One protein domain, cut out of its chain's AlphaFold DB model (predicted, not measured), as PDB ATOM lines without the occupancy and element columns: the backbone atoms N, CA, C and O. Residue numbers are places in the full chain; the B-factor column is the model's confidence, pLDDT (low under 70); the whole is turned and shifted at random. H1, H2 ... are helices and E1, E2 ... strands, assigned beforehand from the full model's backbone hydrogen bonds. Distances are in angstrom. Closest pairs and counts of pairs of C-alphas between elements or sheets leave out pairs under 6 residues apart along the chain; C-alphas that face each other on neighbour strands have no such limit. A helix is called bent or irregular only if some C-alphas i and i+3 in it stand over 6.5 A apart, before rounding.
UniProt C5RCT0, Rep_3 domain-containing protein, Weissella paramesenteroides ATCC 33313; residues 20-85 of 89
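This is residues 20 to 85 of the 89 residues of the protein "Rep_3 domain-containing protein" of Weissella paramesenteroides ATCC 33313 (UniProt C5RCT0). Picture an open, drawn-out chain with a small two-stranded hairpin, E1 and E2, at one end and one long helix, H3, whose last residues stick out at the other end. Between them the irregular helix H1 and the stretch after it, residues 35 to 48, stand free as a bridge, and the short helix H2 sits near the early part of H3. The printed part has 66 residues with two named strands and three named helices, in the order E1, E2, H1, H2, H3; the strands form one antiparallel sheet, and the class is mostly helix. The whole is only just extended, close to loose, with a radius of gyration of the C-alphas of 16.5 A, and it is elongated, spanning 53 by 30 by 18 A.

Begin at the sheet, where E1, residues 20 to 23, and E2, residues 29 to 33, form a hairpin. They are antiparallel, with 159 degrees between their directions. Look at N 22 and O 30, 2.8 A apart, and at N 32 and O 20, 3.0 A apart, both within hydrogen-bond range; the C-alphas of Phe 23 and Val 29 face each other at 4.8 A. A tight link of one residue leads from E2 to H1, residues 35 to 43, which is apart from E1. Go on to H2, residues 53 to 57, and H3, residues 62 to 85: these two are close but not clearly touching, their closest C-alphas being those of Ile 56 and Val 65, 6.5 A apart. H1 is apart from both H2 and H3, and both strands are apart from H2 and H3. In H2 every O i to N i+4 pair is within hydrogen-bond range, while H1 has 3 of 5 and H3 has 18 of 20.

Find C-alpha 20 at (207.950, 148.802, 175.348), where E1 begins; it runs 9.9 A to C-alpha 23. E2 runs 12.8 A from C-alpha 29 to C-alpha 33. H1 measures 14.1 A from C-alpha 35 to C-alpha 43 and is irregular, with C-alphas 36 and 39 lying 7.1 A apart. H2 measures 5.9 A from C-alpha 53 to C-alpha 57. From C-alpha 62 at (203.088, 130.472, 178.980), H3 runs 35.3 A to C-alpha 85 at (229.918, 107.598, 179.220); it is neither bent nor irregular, but only just: C-alphas 80 and 83 are 6.0 A apart.

The two C-alphas farthest apart are those of Asn 25 and Gly 85, at 53.5 A. Residues 77 to 85, which belong to H3, stand free. The printed part has no cut, and none of its links is long; the one from H1 to H2, nine residues, is short. The mean pLDDT of the printed part is 77.5, and the model's confidence is under 70 at residues 43 to 47, at residue 77 and at residues 81 to 85.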
ATOM      1  N   GLN A  20     208.860 147.893 176.043       80.00
ATOM      2  CA  GLN A  20     207.950 148.802 175.348       80.00
ATOM      3  C   GLN A  20     207.840 148.394 173.882       80.00
ATOM      4  O   GLN A  20     208.857 148.168 173.221       80.00
ATOM      5  N   PHE A  21     206.604 148.322 173.392       82.19
ATOM      6  CA  PHE A  21     206.290 148.065 171.993       82.19
ATOM      7  C   PHE A  21     205.979 149.392 171.310       82.19
ATOM      8  O   PHE A  21     205.128 150.149 171.778       82.19
ATOM      9  N   VAL A  22     206.675 149.671 170.216       83.44
ATOM     10  CA  VAL A  22     206.423 150.824 169.356       83.44
ATOM     11  C   VAL A  22     206.067 150.282 167.979       83.44
ATOM     12  O   VAL A  22     206.887 149.636 167.335       83.44
ATOM     13  N   PHE A  23     204.835 150.512 167.543       81.19
ATOM     14  CA  PHE A  23     204.386 150.137 166.205       81.19
ATOM     15  C   PHE A  23     204.827 151.233 165.241       81.19
ATOM     16  O   PHE A  23     204.399 152.378 165.387       81.19
ATOM     17  N   LEU A  24     205.735 150.903 164.319       74.75
ATOM     18  CA  LEU A  24     206.180 151.852 163.298       74.75
ATOM     19  C   LEU A  24     205.189 151.859 162.128       74.75
ATOM     20  O   LEU A  24     204.768 152.928 161.703       74.75
ATOM     21  N   ASN A  25     204.782 150.665 161.683       81.56
ATOM     22  CA  ASN A  25     203.831 150.404 160.599       81.56
ATOM     23  C   ASN A  25     202.942 149.191 160.956       81.56
ATOM     24  O   ASN A  25     203.104 148.604 162.025       81.56
ATOM     25  N   GLN A  26     202.021 148.789 160.068       79.81
ATOM     26  CA  GLN A  26     201.164 147.605 160.277       79.81
ATOM     27  C   GLN A  26     201.970 146.305 160.435       79.81
ATOM     28  O   GLN A  26     201.595 145.456 161.240       79.81
ATOM     29  N   ASP A  27     203.101 146.202 159.737       83.12
ATOM     30  CA  ASP A  27     203.901 144.975 159.688       83.12
ATOM     31  C   ASP A  27     205.174 145.041 160.547       83.12
ATOM     32  O   ASP A  27     205.890 144.051 160.683       83.12
ATOM     33  N   GLU A  28     205.471 146.197 161.152       83.19
ATOM     34  CA  GLU A  28     206.739 146.432 161.844       83.19
ATOM     35  C   GLU A  28     206.540 146.846 163.301       83.19
ATOM     36  O   GLU A  28     205.957 147.890 163.622       83.19
ATOM     37  N   VAL A  29     207.115 146.040 164.196       82.00
ATOM     38  CA  VAL A  29     207.140 146.290 165.636       82.00
ATOM     39  C   VAL A  29     208.572 146.535 166.085       82.00
ATOM     40  O   VAL A  29     209.439 145.670 165.980       82.00
ATOM     41  N   LEU A  30     208.808 147.713 166.653       84.94
ATOM     42  CA  LEU A  30     210.044 148.050 167.339       84.94
ATOM     43  C   LEU A  30     209.902 147.720 168.823       84.94
ATOM     44  O   LEU A  30     209.040 148.251 169.527       84.94
ATOM     45  N   ILE A  31     210.785 146.854 169.312       84.12
ATOM     46  CA  ILE A  31     210.852 146.481 170.724       84.12
ATOM     47  C   ILE A  31     212.003 147.245 171.366       84.12
ATOM     48  O   ILE A  31     213.162 147.088 170.977       84.12
ATOM     49  N   ARG A  32     211.694 148.065 172.375       82.12
ATOM     50  CA  ARG A  32     212.710 148.758 173.170       82.12
ATOM     51  C   ARG A  32     212.906 148.049 174.501       82.12
ATOM     52  O   ARG A  32     211.978 147.916 175.300       82.12
ATOM     53  N   PHE A  33     214.146 147.640 174.731       82.44
ATOM     54  CA  PHE A  33     214.603 147.062 175.985       82.44
ATOM     55  C   PHE A  33     215.129 148.148 176.926       82.44
ATOM     56  O   PHE A  33     215.727 149.129 176.480       82.44
ATOM     57  N   SER A  34     214.915 147.971 178.229       84.81
ATOM     58  CA  SER A  34     215.489 148.858 179.238       84.81
ATOM     59  C   SER A  34     217.005 148.605 179.385       84.81
ATOM     60  O   SER A  34     217.443 147.467 179.207       84.81
ATOM     61  N   PRO A  35     217.845 149.615 179.675       83.06
ATOM     62  CA  PRO A  35     219.303 149.435 179.740       83.06
ATOM     63  C   PRO A  35     219.764 148.360 180.738       83.06
ATOM     64  O   PRO A  35     220.791 147.718 180.536       83.06
ATOM     65  N   GLU A  36     218.985 148.111 181.791       83.06
ATOM     66  CA  GLU A  36     219.283 147.160 182.864       83.06
ATOM     67  C   GLU A  36     219.340 145.698 182.386       83.06
ATOM     68  O   GLU A  36     219.957 144.860 183.046       83.06
ATOM     69  N   ILE A  37     218.737 145.366 181.236       83.69
ATOM     70  CA  ILE A  37     218.791 144.011 180.659       83.69
ATOM     71  C   ILE A  37     220.086 143.745 179.871       83.69
ATOM     72  O   ILE A  37     220.454 142.588 179.677       83.69
ATOM     73  N   MET A  38     220.810 144.791 179.455       84.19
ATOM     74  CA  MET A  38     222.015 144.682 178.621       84.19
ATOM     75  C   MET A  38     223.088 143.722 179.159       84.19
ATOM     76  O   MET A  38     223.548 142.889 178.375       84.19
ATOM     77  N   PRO A  39     223.480 143.740 180.453       81.06
ATOM     78  CA  PRO A  39     224.483 142.796 180.958       81.06
ATOM     79  C   PRO A  39     224.059 141.330 180.791       81.06
ATOM     80  O   PRO A  39     224.897 140.476 180.504       81.06
ATOM     81  N   TYR A  40     222.761 141.030 180.891       76.38
ATOM     82  CA  TYR A  40     222.244 139.679 180.681       76.38
ATOM     83  C   TYR A  40     222.274 139.291 179.205       76.38
ATOM     84  O   TYR A  40     222.690 138.181 178.895       76.38
ATOM     85  N   LEU A  41     221.917 140.208 178.295       76.31
ATOM     86  CA  LEU A  41     221.997 139.977 176.847       76.31
ATOM     87  C   LEU A  41     223.437 139.752 176.367       76.31
ATOM     88  O   LEU A  41     223.666 138.938 175.478       76.31
ATOM     89  N   ILE A  42     224.417 140.434 176.961       76.44
ATOM     90  CA  ILE A  42     225.838 140.227 176.645       76.44
ATOM     91  C   ILE A  42     226.305 138.857 177.149       76.44
ATOM     92  O   ILE A  42     227.004 138.145 176.429       76.44
ATOM     93  N   ASN A  43     225.876 138.455 178.351       69.19
ATOM     94  CA  ASN A  43     226.203 137.145 178.918       69.19
ATOM     95  C   ASN A  43     225.578 135.975 178.129       69.19
ATOM     96  O   ASN A  43     226.117 134.868 178.136       69.19
ATOM     97  N   LEU A  44     224.501 136.219 177.369       65.50
ATOM     98  CA  LEU A  44     223.959 135.235 176.423       65.50
ATOM     99  C   LEU A  44     224.939 134.869 175.299       65.50
ATOM    100  O   LEU A  44     224.670 133.920 174.581       65.50
ATOM    101  N   LYS A  45     226.066 135.569 175.109       66.25
ATOM    102  CA  LYS A  45     227.075 135.150 174.121       66.25
ATOM    103  C   LYS A  45     227.947 133.989 174.596       66.25
ATOM    104  O   LYS A  45     228.512 133.292 173.761       66.25
ATOM    105  N   THR A  46     228.095 133.799 175.906       64.62
ATOM    106  CA  THR A  46     229.052 132.834 176.472       64.62
ATOM    107  C   THR A  46     228.371 131.593 177.035       64.62
ATOM    108  O   THR A  46     228.879 130.497 176.834       64.62
ATOM    109  N   ASN A  47     227.217 131.735 177.699       68.06
ATOM    110  CA  ASN A  47     226.492 130.624 178.325       68.06
ATOM    111  C   ASN A  47     224.988 130.731 178.046       68.06
ATOM    112  O   ASN A  47     224.238 131.327 178.822       68.06
ATOM    113  N   PHE A  48     224.540 130.152 176.933       70.50
ATOM    114  CA  PHE A  48     223.142 130.186 176.510       70.50
ATOM    115  C   PHE A  48     222.630 128.807 176.104       70.50
ATOM    116  O   PHE A  48     223.395 127.891 175.811       70.50
ATOM    117  N   THR A  49     221.306 128.668 176.091       73.12
ATOM    118  CA  THR A  49     220.613 127.502 175.538       73.12
ATOM    119  C   THR A  49     219.897 127.939 174.269       73.12
ATOM    120  O   THR A  49     219.236 128.979 174.263       73.12
ATOM    121  N   GLN A  50     220.044 127.167 173.196       72.19
ATOM    122  CA  GLN A  50     219.397 127.415 171.913       72.19
ATOM    123  C   GLN A  50     218.226 126.449 171.730       72.19
ATOM    124  O   GLN A  50     218.354 125.260 172.007       72.19
ATOM    125  N   HIS A  51     217.102 126.971 171.242       78.12
ATOM    126  CA  HIS A  51     215.905 126.207 170.893       78.12
ATOM    127  C   HIS A  51     215.391 126.687 169.537       78.12
ATOM    128  O   HIS A  51     215.526 127.872 169.213       78.12
ATOM    129  N   ALA A  52     214.804 125.789 168.747       79.56
ATOM    130  CA  ALA A  52     214.162 126.172 167.499       79.56
ATOM    131  C   ALA A  52     212.877 126.961 167.792       79.56
ATOM    132  O   ALA A  52     212.074 126.584 168.643       79.56
ATOM    133  N   LEU A  53     212.673 128.072 167.076       76.12
ATOM    134  CA  LEU A  53     211.488 128.908 167.274       76.12
ATOM    135  C   LEU A  53     210.199 128.155 166.915       76.12
ATOM    136  O   LEU A  53     209.192 128.347 167.586       76.12
ATOM    137  N   SER A  54     210.255 127.276 165.910       79.12
ATOM    138  CA  SER A  54     209.146 126.404 165.508       79.12
ATOM    139  C   SER A  54     208.627 125.565 166.677       79.12
ATOM    140  O   SER A  54     207.434 125.602 166.960       79.12
ATOM    141  N   GLU A  55     209.523 124.924 167.428       74.88
ATOM    142  CA  GLU A  55     209.176 124.076 168.579       74.88
ATOM    143  C   GLU A  55     208.489 124.859 169.704       74.88
ATOM    144  O   GLU A  55     207.622 124.338 170.396       74.88
ATOM    145  N   ILE A  56     208.863 126.128 169.892       80.06
ATOM    146  CA  ILE A  56     208.271 126.982 170.928       80.06
ATOM    147  C   ILE A  56     206.954 127.604 170.448       80.06
ATOM    148  O   ILE A  56     206.043 127.807 171.249       80.06
ATOM    149  N   SER A  57     206.851 127.916 169.154       78.69
ATOM    150  CA  SER A  57     205.699 128.605 168.561       78.69
ATOM    151  C   SER A  57     204.404 127.792 168.601       78.69
ATOM    152  O   SER A  57     203.321 128.371 168.602       78.69
ATOM    153  N   GLU A  58     204.505 126.467 168.702       79.69
ATOM    154  CA  GLU A  58     203.356 125.565 168.836       79.69
ATOM    155  C   GLU A  58     202.729 125.606 170.243       79.69
ATOM    156  O   GLU A  58     201.591 125.168 170.446       79.69
ATOM    157  N   PHE A  59     203.434 126.155 171.241       84.69
ATOM    158  CA  PHE A  59     202.925 126.235 172.604       84.69
ATOM    159  C   PHE A  59     201.963 127.410 172.802       84.69
ATOM    160  O   PHE A  59     202.354 128.570 172.883       84.69
ATOM    161  N   ASN A  60     200.696 127.084 173.055       80.12
ATOM    162  CA  ASN A  60     199.651 128.068 173.370       80.12
ATOM    163  C   ASN A  60     199.632 128.525 174.843       80.12
ATOM    164  O   ASN A  60     198.802 129.344 175.233       80.12
ATOM    165  N   SER A  61     200.514 127.988 175.694       82.94
ATOM    166  CA  SER A  61     200.544 128.288 177.129       82.94
ATOM    167  C   SER A  61     201.904 128.802 177.575       82.94
ATOM    168  O   SER A  61     202.931 128.153 177.372       82.94
ATOM    169  N   LYS A  62     201.898 129.921 178.311       81.56
ATOM    170  CA  LYS A  62     203.088 130.472 178.980       81.56
ATOM    171  C   LYS A  62     203.815 129.417 179.825       81.56
ATOM    172  O   LYS A  62     205.042 129.403 179.870       81.56
ATOM    173  N   TYR A  63     203.071 128.542 180.501       84.38
ATOM    174  CA  TYR A  63     203.648 127.507 181.361       84.38
ATOM    175  C   TYR A  63     204.279 126.363 180.561       84.38
ATOM    176  O   TYR A  63     205.274 125.799 181.012       84.38
ATOM    177  N   ALA A  64     203.761 126.065 179.364       83.50
ATOM    178  CA  ALA A  64     204.331 125.046 178.486       83.50
ATOM    179  C   ALA A  64     205.744 125.438 178.023       83.50
ATOM    180  O   ALA A  64     206.654 124.618 178.095       83.50
ATOM    181  N   VAL A  65     205.964 126.714 177.686       84.00
ATOM    182  CA  VAL A  65     207.297 127.239 177.332       84.00
ATOM    183  C   VAL A  65     208.291 127.093 178.492       84.00
ATOM    184  O   VAL A  65     209.441 126.701 178.291       84.00
ATOM    185  N   ILE A  66     207.857 127.374 179.728       83.00
ATOM    186  CA  ILE A  66     208.701 127.230 180.927       83.00
ATOM    187  C   ILE A  66     209.052 125.755 181.168       83.00
ATOM    188  O   ILE A  66     210.214 125.441 181.424       83.00
ATOM    189  N   LEU A  67     208.070 124.859 181.069       82.44
ATOM    190  CA  LEU A  67     208.262 123.424 181.275       82.44
ATOM    191  C   LEU A  67     209.182 122.813 180.209       82.44
ATOM    192  O   LEU A  67     210.114 122.087 180.547       82.44
ATOM    193  N   TYR A  68     208.972 123.157 178.937       84.38
ATOM    194  CA  TYR A  68     209.834 122.736 177.831       84.38
ATOM    195  C   TYR A  68     211.286 123.188 178.044       84.38
ATOM    196  O   TYR A  68     212.220 122.404 177.865       84.38
ATOM    197  N   ARG A  69     211.499 124.421 178.523       82.06
ATOM    198  CA  ARG A  69     212.838 124.915 178.876       82.06
ATOM    199  C   ARG A  69     213.488 124.091 179.993       82.06
ATOM    200  O   ARG A  69     214.680 123.814 179.927       82.06
ATOM    201  N   TRP A  70     212.729 123.687 181.010       81.06
ATOM    202  CA  TRP A  70     213.244 122.830 182.084       81.06
ATOM    203  C   TRP A  70     213.624 121.439 181.572       81.06
ATOM    204  O   TRP A  70     214.705 120.940 181.882       81.06
ATOM    205  N   LEU A  71     212.758 120.815 180.774       81.62
ATOM    206  CA  LEU A  71     212.994 119.470 180.247       81.62
ATOM    207  C   LEU A  71     214.182 119.437 179.283       81.62
ATOM    208  O   LEU A  71     215.054 118.585 179.420       81.62
ATOM    209  N   SER A  72     214.271 120.399 178.367       80.81
ATOM    210  CA  SER A  72     215.361 120.477 177.386       80.81
ATOM    211  C   SER A  72     216.727 120.719 178.032       80.81
ATOM    212  O   SER A  72     217.724 120.145 177.606       80.81
ATOM    213  N   MET A  73     216.789 121.499 179.114       78.38
ATOM    214  CA  MET A  73     218.034 121.743 179.849       78.38
ATOM    215  C   MET A  73     218.547 120.483 180.575       78.38
ATOM    216  O   MET A  73     219.759 120.304 180.706       78.38
ATOM    217  N   ASN A  74     217.642 119.592 181.003       78.06
ATOM    218  CA  ASN A  74     217.988 118.268 181.534       78.06
ATOM    219  C   ASN A  74     218.345 117.280 180.412       78.06
ATOM    220  O   ASN A  74     219.334 116.558 180.516       78.06
ATOM    221  N   TYR A  75     217.579 117.280 179.321       75.75
ATOM    222  CA  TYR A  75     217.793 116.398 178.175       75.75
ATOM    223  C   TYR A  75     219.128 116.668 177.468       75.75
ATOM    224  O   TYR A  75     219.874 115.735 177.190       75.75
ATOM    225  N   ASN A  76     219.492 117.937 177.266       73.50
ATOM    226  CA  ASN A  76     220.773 118.311 176.659       73.50
ATOM    227  C   ASN A  76     221.973 117.815 177.479       73.50
ATOM    228  O   ASN A  76     222.998 117.445 176.911       73.50
ATOM    229  N   GLN A  77     221.854 117.787 178.810       68.12
ATOM    230  CA  GLN A  77     222.878 117.195 179.674       68.12
ATOM    231  C   GLN A  77     222.883 115.671 179.559       68.12
ATOM    232  O   GLN A  77     223.957 115.086 179.431       68.12
ATOM    233  N   TYR A  78     221.708 115.034 179.562       74.69
ATOM    234  CA  TYR A  78     221.598 113.591 179.364       74.69
ATOM    235  C   TYR A  78     222.264 113.157 178.057       74.69
ATOM    236  O   TYR A  78     223.174 112.349 178.121       74.69
ATOM    237  N   GLU A  79     221.921 113.732 176.906       72.62
ATOM    238  CA  GLU A  79     222.557 113.388 175.623       72.62
ATOM    239  C   GLU A  79     224.078 113.590 175.662       72.62
ATOM    240  O   GLU A  79     224.855 112.717 175.273       72.62
ATOM    241  N   HIS A  80     224.527 114.726 176.203       71.38
ATOM    242  CA  HIS A  80     225.945 115.065 176.245       71.38
ATOM    243  C   HIS A  80     226.774 114.108 177.122       71.38
ATOM    244  O   HIS A  80     227.933 113.842 176.799       71.38
ATOM    245  N   TYR A  81     226.212 113.590 178.219       68.06
ATOM    246  CA  TYR A  81     226.915 112.697 179.150       68.06
ATOM    247  C   TYR A  81     226.584 111.210 178.965       68.06
ATOM    248  O   TYR A  81     227.426 110.370 179.274       68.06
ATOM    249  N   SER A  82     225.419 110.877 178.415       68.19
ATOM    250  CA  SER A  82     225.001 109.512 178.074       68.19
ATOM    251  C   SER A  82     225.878 108.951 176.955       68.19
ATOM    252  O   SER A  82     226.440 107.867 177.086       68.19
ATOM    253  N   VAL A  83     226.124 109.742 175.903       62.34
ATOM    254  CA  VAL A  83     226.945 109.315 174.756       62.34
ATOM    255  C   VAL A  83     228.449 109.322 175.084       62.34
ATOM    256  O   VAL A  83     229.210 108.525 174.542       62.34
ATOM    257  N   LYS A  84     228.893 110.179 176.015       59.19
ATOM    258  CA  LYS A  84     230.304 110.278 176.454       59.19
ATOM    259  C   LYS A  84     230.671 109.346 177.620       59.19
ATOM    260  O   LYS A  84     231.833 109.313 178.015       59.19
ATOM    261  N   GLY A  85     229.709 108.604 178.171       59.09
ATOM    262  CA  GLY A  85     229.918 107.598 179.220       59.09
ATOM    263  C   GLY A  85     230.268 106.197 178.699       59.09
ATOM    264  O   GLY A  85     230.427 105.275 179.498       59.09
TER     265      GLY A  85